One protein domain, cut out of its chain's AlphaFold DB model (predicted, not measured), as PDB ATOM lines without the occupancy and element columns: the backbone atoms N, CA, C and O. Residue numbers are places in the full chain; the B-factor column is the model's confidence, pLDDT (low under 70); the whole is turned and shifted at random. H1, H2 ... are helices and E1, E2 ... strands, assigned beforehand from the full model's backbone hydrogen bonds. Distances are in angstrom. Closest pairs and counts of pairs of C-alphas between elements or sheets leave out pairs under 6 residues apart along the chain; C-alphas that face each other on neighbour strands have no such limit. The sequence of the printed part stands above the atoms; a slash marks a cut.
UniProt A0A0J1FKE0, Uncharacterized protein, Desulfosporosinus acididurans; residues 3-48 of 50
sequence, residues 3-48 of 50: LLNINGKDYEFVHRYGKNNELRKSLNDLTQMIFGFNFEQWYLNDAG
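Overview. This is residues 3 to 48 of the 50 residues of an uncharacterized protein of Desulfosporosinus acididurans (UniProt A0A0J1FKE0). Two separate small parts lie toward the two ends of an elongated shape: a two-stranded hairpin, E1 and E2, and a pair of helices, H1 and H2, set nearly at right angles, with the link of residues 14 to 20 as a bridge between. After H1 the chain folds back through residues 36 to 38, and H2 starts next to Asn 28 of H1 and heads away, with residues 42 to 48 sticking out. The printed part has 46 residues, with two named strands and two named helices in the order E1, E2, H1, H2; the sheet's order is E1 - E2, antiparallel, and the class is mixed, helices and strands. The whole is only just loose, close to extended, with a radius of gyration of the C-alphas of 13.8 A and spans of 42 by 23 by 14 A.

Arrangement. Begin at residues 3 to 6, strand E1, and go on to residues 9 to 13, strand E2: the two are antiparallel neighbours and form a hairpin, with 140 degrees between their directions. Look at the C-alphas of Asn 5 and Asp 10, which face each other at 4.6 A. Across the pair, N 4 and O 11 are 2.8 A apart and N 9 and O 6 are 3.0 A apart, both within hydrogen-bond range. Further on, residues 21 to 35 are helix H1 and residues 39 to 46 are helix H2. They touch, and their closest C-alphas are those of Asn 28 and Phe 39, 6.0 A apart. Their lines are about perpendicular, at 85 degrees. In H1 and H2 every O i to N i+4 pair is within hydrogen-bond range. E1 is apart from both helices, and E2 is apart from H2.

Along the chain. Find C-alpha 3 at (126.619, 171.403, 202.890), where E1 begins; its four residues run 9.7 A to C-alpha 6. E2, residues 9 to 13, measures 12.5 A. Find C-alpha 21 at (141.872, 155.796, 208.621); from there H1 runs 20.4 A to C-alpha 35. H2, residues 39 to 46, measures 10.5 A and ends at C-alpha 46, (153.573, 162.677, 221.842).

Size, cuts and confidence. The two C-alphas farthest apart are those of Gly 8 and Gly 48, at 44.6 A. The printed part, residues 3 to 48 of a chain of 50, has no cut. The links E1 to E2 and H1 to H2 are tight, and E2 to H1 is short, with 7 residues. Residues 5 to 10, 15 to 23 and 42 to 48 stand free; of these, 21 to 23 belong to H1 and 42 to 46 to H2. The mean pLDDT of the printed part is 82.8; look for values under 70 at residues 14 to 18 and 47 to 48.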
ATOM      1  N   LEU A   3     126.304 171.471 204.313       78.31
ATOM      2  CA  LEU A   3     126.619 171.403 202.890       78.31
ATOM      3  C   LEU A   3     127.190 172.755 202.471       78.31
ATOM      4  O   LEU A   3     126.567 173.794 202.693       78.31
ATOM      5  N   LEU A   4     128.383 172.737 201.890       85.19
ATOM      6  CA  LEU A   4     129.085 173.906 201.386       85.19
ATOM      7  C   LEU A   4     129.013 173.902 199.862       85.19
ATOM      8  O   LEU A   4     129.543 173.000 199.221       85.19
ATOM      9  N   ASN A   5     128.405 174.930 199.276       86.38
ATOM     10  CA  ASN A   5     128.474 175.146 197.836       86.38
ATOM     11  C   ASN A   5     129.640 176.090 197.521       86.38
ATOM     12  O   ASN A   5     129.650 177.241 197.958       86.38
ATOM     13  N   ILE A   6     130.632 175.603 196.776       87.19
ATOM     14  CA  ILE A   6     131.789 176.389 196.335       87.19
ATOM     15  C   ILE A   6     131.872 176.279 194.813       87.19
ATOM     16  O   ILE A   6     132.056 175.191 194.272       87.19
ATOM     17  N   ASN A   7     131.740 177.408 194.107       91.19
ATOM     18  CA  ASN A   7     131.746 177.478 192.638       91.19
ATOM     19  C   ASN A   7     130.779 176.481 191.961       91.19
ATOM     20  O   ASN A   7     131.125 175.861 190.955       91.19
ATOM     21  N   GLY A   8     129.578 176.295 192.521       91.44
ATOM     22  CA  GLY A   8     128.567 175.389 191.967       91.44
ATOM     23  C   GLY A   8     128.853 173.902 192.192       91.44
ATOM     24  O   GLY A   8     128.127 173.064 191.663       91.44
ATOM     25  N   LYS A   9     129.890 173.564 192.964       91.12
ATOM     26  CA  LYS A   9     130.136 172.208 193.452       91.12
ATOM     27  C   LYS A   9     129.721 172.108 194.909       91.12
ATOM     28  O   LYS A   9     130.086 172.963 195.717       91.12
ATOM     29  N   ASP A  10     128.999 171.044 195.219       88.75
ATOM     30  CA  ASP A  10     128.587 170.738 196.579       88.75
ATOM     31  C   ASP A  10     129.666 169.917 197.279       88.75
ATOM     32  O   ASP A  10     130.167 168.917 196.760       88.75
ATOM     33  N   TYR A  11     130.020 170.369 198.471       83.19
ATOM     34  CA  TYR A  11     130.967 169.737 199.364       83.19
ATOM     35  C   TYR A  11     130.263 169.442 200.675       83.19
ATOM     36  O   TYR A  11     129.553 170.278 201.234       83.19
ATOM     37  N   GLU A  12     130.496 168.255 201.203       80.50
ATOM     38  CA  GLU A  12     130.035 167.918 202.537       80.50
ATOM     39  C   GLU A  12     131.084 168.379 203.545       80.50
ATOM     40  O   GLU A  12     132.245 167.965 203.494       80.50
ATOM     41  N   PHE A  13     130.689 169.249 204.478       70.69
ATOM     42  CA  PHE A  13     131.521 169.545 205.631       70.69
ATOM     43  C   PHE A  13     131.384 168.402 206.632       70.69
ATOM     44  O   PHE A  13     130.429 168.308 207.413       70.69
ATOM     45  N   VAL A  14     132.348 167.490 206.568       66.81
ATOM     46  CA  VAL A  14     132.320 166.263 207.349       66.81
ATOM     47  C   VAL A  14     133.146 166.422 208.630       66.81
ATOM     48  O   VAL A  14     134.373 166.372 208.620       66.81
ATOM     49  N   HIS A  15     132.468 166.586 209.770       64.50
ATOM     50  CA  HIS A  15     133.104 166.604 211.093       64.50
ATOM     51  C   HIS A  15     133.179 165.185 211.704       64.50
ATOM     52  O   HIS A  15     132.342 164.336 211.405       64.50
ATOM     53  N   ARG A  16     134.086 164.938 212.664       65.38
ATOM     54  CA  ARG A  16     134.261 163.657 213.415       65.38
ATOM     55  C   ARG A  16     134.898 162.478 212.660       65.38
ATOM     56  O   ARG A  16     134.848 161.352 213.144       65.38
ATOM     57  N   TYR A  17     135.606 162.719 211.562       69.00
ATOM     58  CA  TYR A  17     136.393 161.678 210.882       69.00
ATOM     59  C   TYR A  17     137.809 161.508 211.451       69.00
ATOM     60  O   TYR A  17     138.639 160.833 210.856       69.00
ATOM     61  N   GLY A  18     138.088 162.021 212.656       66.56
ATOM     62  CA  GLY A  18     139.361 161.777 213.349       66.56
ATOM     63  C   GLY A  18     139.675 160.290 213.588       66.56
ATOM     64  O   GLY A  18     140.807 159.971 213.936       66.56
ATOM     65  N   LYS A  19     138.699 159.389 213.384       72.25
ATOM     66  CA  LYS A  19     138.851 157.923 213.402       72.25
ATOM     67  C   LYS A  19     138.789 157.259 212.017       72.25
ATOM     68  O   LYS A  19     138.882 156.042 211.936       72.25
ATOM     69  N   ASN A  20     138.577 158.014 210.938       83.06
ATOM     70  CA  ASN A  20     138.571 157.452 209.591       83.06
ATOM     71  C   ASN A  20     140.015 157.329 209.094       83.06
ATOM     72  O   ASN A  20     140.675 158.331 208.812       83.06
ATOM     73  N   ASN A  21     140.491 156.090 208.992       82.56
ATOM     74  CA  ASN A  21     141.872 155.796 208.621       82.56
ATOM     75  C   ASN A  21     142.231 156.259 207.206       82.56
ATOM     76  O   ASN A  21     143.359 156.688 206.995       82.56
ATOM     77  N   GLU A  22     141.302 156.212 206.250       85.44
ATOM     78  CA  GLU A  22     141.583 156.608 204.864       85.44
ATOM     79  C   GLU A  22     141.848 158.112 204.756       85.44
ATOM     80  O   GLU A  22     142.832 158.526 204.145       85.44
ATOM     81  N   LEU A  23     141.025 158.935 205.416       83.75
ATOM     82  CA  LEU A  23     141.231 160.387 205.433       83.75
ATOM     83  C   LEU A  23     142.489 160.781 206.209       83.75
ATOM     84  O   LEU A  23     143.234 161.650 205.755       83.75
ATOM     85  N   ARG A  24     142.760 160.127 207.347       84.81
ATOM     86  CA  ARG A  24     143.999 160.348 208.111       84.81
ATOM     87  C   ARG A  24     145.228 160.016 207.272       84.81
ATOM     88  O   ARG A  24     146.149 160.822 207.205       84.81
ATOM     89  N   LYS A  25     145.214 158.866 206.595       88.25
ATOM     90  CA  LYS A  25     146.307 158.433 205.723       88.25
ATOM     91  C   LYS A  25     146.525 159.410 204.572       88.25
ATOM     92  O   LYS A  25     147.645 159.856 204.383       88.25
ATOM     93  N   SER A  26     145.459 159.810 203.879       88.88
ATOM     94  CA  SER A  26     145.541 160.783 202.782       88.88
ATOM     95  C   SER A  26     146.146 162.122 203.232       88.88
ATOM     96  O   SER A  26     147.029 162.669 202.572       88.88
ATOM     97  N   LEU A  27     145.744 162.623 204.407       87.31
ATOM     98  CA  LEU A  27     146.320 163.834 204.997       87.31
ATOM     99  C   LEU A  27     147.805 163.661 205.370       87.31
ATOM    100  O   LEU A  27     148.614 164.557 205.120       87.31
ATOM    101  N   ASN A  28     148.178 162.522 205.959       90.81
ATOM    102  CA  ASN A  28     149.570 162.226 206.303       90.81
ATOM    103  C   ASN A  28     150.453 162.088 205.059       90.81
ATOM    104  O   ASN A  28     151.542 162.652 205.032       90.81
ATOM    105  N   ASP A  29     149.980 161.405 204.016       93.81
ATOM    106  CA  ASP A  29     150.714 161.243 202.758       93.81
ATOM    107  C   ASP A  29     150.974 162.614 202.107       93.81
ATOM    108  O   ASP A  29     152.099 162.917 201.702       93.81
ATOM    109  N   LEU A  30     149.961 163.491 202.090       93.81
ATOM    110  CA  LEU A  30     150.082 164.857 201.578       93.81
ATOM    111  C   LEU A  30     151.114 165.683 202.360       93.81
ATOM    112  O   LEU A  30     151.949 166.378 201.780       93.81
ATOM    113  N   THR A  31     151.055 165.626 203.686       92.81
ATOM    114  CA  THR A  31     151.912 166.440 204.558       92.81
ATOM    115  C   THR A  31     153.351 165.934 204.582       92.81
ATOM    116  O   THR A  31     154.279 166.744 204.565       92.81
ATOM    117  N   GLN A  32     153.554 164.621 204.481       94.62
ATOM    118  CA  GLN A  32     154.875 164.026 204.310       94.62
ATOM    119  C   GLN A  32     155.492 164.433 202.970       94.62
ATOM    120  O   GLN A  32     156.673 164.773 202.922       94.62
ATOM    121  N   MET A  33     154.705 164.433 201.891       95.25
ATOM    122  CA  MET A  33     155.179 164.816 200.560       95.25
ATOM    123  C   MET A  33     155.589 166.292 200.484       95.25
ATOM    124  O   MET A  33     156.609 166.606 199.877       95.25
ATOM    125  N   ILE A  34     154.804 167.196 201.076       94.75
ATOM    126  CA  ILE A  34     155.027 168.647 200.949       94.75
ATOM    127  C   ILE A  34     156.007 169.168 202.006       94.75
ATOM    128  O   ILE A  34     156.854 170.006 201.706       94.75
ATOM    129  N   PHE A  35     155.887 168.688 203.244       92.50
ATOM    130  CA  PHE A  35     156.584 169.254 204.401       92.50
ATOM    131  C   PHE A  35     157.574 168.285 205.050       92.50
ATOM    132  O   PHE A  35     158.274 168.672 205.981       92.50
ATOM    133  N   GLY A  36     157.630 167.024 204.607       93.06
ATOM    134  CA  GLY A  36     158.436 165.998 205.268       93.06
ATOM    135  C   GLY A  36     157.917 165.614 206.660       93.06
ATOM    136  O   GLY A  36     158.671 165.038 207.440       93.06
ATOM    137  N   PHE A  37     156.662 165.947 206.980       88.88
ATOM    138  CA  PHE A  37     156.073 165.806 208.310       88.88
ATOM    139  C   PHE A  37     154.875 164.851 208.306       88.88
ATOM    140  O   PHE A  37     154.016 164.947 207.436       88.88
ATOM    141  N   ASN A  38     154.778 163.988 209.320       89.81
ATOM    142  CA  ASN A  38     153.667 163.054 209.497       89.81
ATOM    143  C   ASN A  38     152.928 163.342 210.815       89.81
ATOM    144  O   ASN A  38     153.468 163.124 211.904       89.81
ATOM    145  N   PHE A  39     151.682 163.814 210.712       82.69
ATOM    146  CA  PHE A  39     150.863 164.206 211.866       82.69
ATOM    147  C   PHE A  39     150.516 163.031 212.775       82.69
ATOM    148  O   PHE A  39     150.447 163.189 213.992       82.69
ATOM    149  N   GLU A  40     150.287 161.852 212.207       84.94
ATOM    150  CA  GLU A  40     149.954 160.665 212.987       84.94
ATOM    151  C   GLU A  40     151.140 160.150 213.789       84.94
ATOM    152  O   GLU A  40     150.972 159.838 214.963       84.94
ATOM    153  N   GLN A  41     152.337 160.133 213.204       85.50
ATOM    154  CA  GLN A  41     153.557 159.794 213.934       85.50
ATOM    155  C   GLN A  41     153.824 160.794 215.056       85.50
ATOM    156  O   GLN A  41     154.094 160.387 216.181       85.50
ATOM    157  N   TRP A  42     153.690 162.095 214.784       83.44
ATOM    158  CA  TRP A  42     153.812 163.115 215.824       83.44
ATOM    159  C   TRP A  42     152.803 162.894 216.963       83.44
ATOM    160  O   TRP A  42     153.202 162.846 218.122       83.44
ATOM    161  N   TYR A  43     151.528 162.666 216.640       81.25
ATOM    162  CA  TYR A  43     150.482 162.416 217.634       81.25
ATOM    163  C   TYR A  43     150.730 161.143 218.460       81.25
ATOM    164  O   TYR A  43     150.553 161.163 219.672       81.25
ATOM    165  N   LEU A  44     151.129 160.035 217.827       82.31
ATOM    166  CA  LEU A  44     151.387 158.764 218.520       82.31
ATOM    167  C   LEU A  44     152.616 158.847 219.434       82.31
ATOM    168  O   LEU A  44     152.578 158.335 220.552       82.31
ATOM    169  N   ASN A  45     153.667 159.534 218.976       80.88
ATOM    170  CA  ASN A  45     154.901 159.719 219.736       80.88
ATOM    171  C   ASN A  45     154.714 160.683 220.919       80.88
ATOM    172  O   ASN A  45     155.301 160.462 221.975       80.88
ATOM    173  N   ASP A  46     153.888 161.722 220.767       70.25
ATOM    174  CA  ASP A  46     153.573 162.677 221.842       70.25
ATOM    175  C   ASP A  46     152.569 162.100 222.857       70.25
ATOM    176  O   ASP A  46     152.663 162.350 224.056       70.25
ATOM    177  N   ALA A  47     151.652 161.235 222.408       60.94
ATOM    178  CA  ALA A  47     150.670 160.574 223.268       60.94
ATOM    179  C   ALA A  47     151.247 159.439 224.141       60.94
ATOM    180  O   ALA A  47     150.488 158.790 224.864       60.94
ATOM    181  N   GLY A  48     152.559 159.175 224.084       54.56
ATOM    182  CA  GLY A  48     153.212 158.139 224.890       54.56
ATOM    183  C   GLY A  48     152.706 156.721 224.611       54.56
ATOM    184  O   GLY A  48     152.808 155.854 225.477       54.56
TER     185      GLY A  48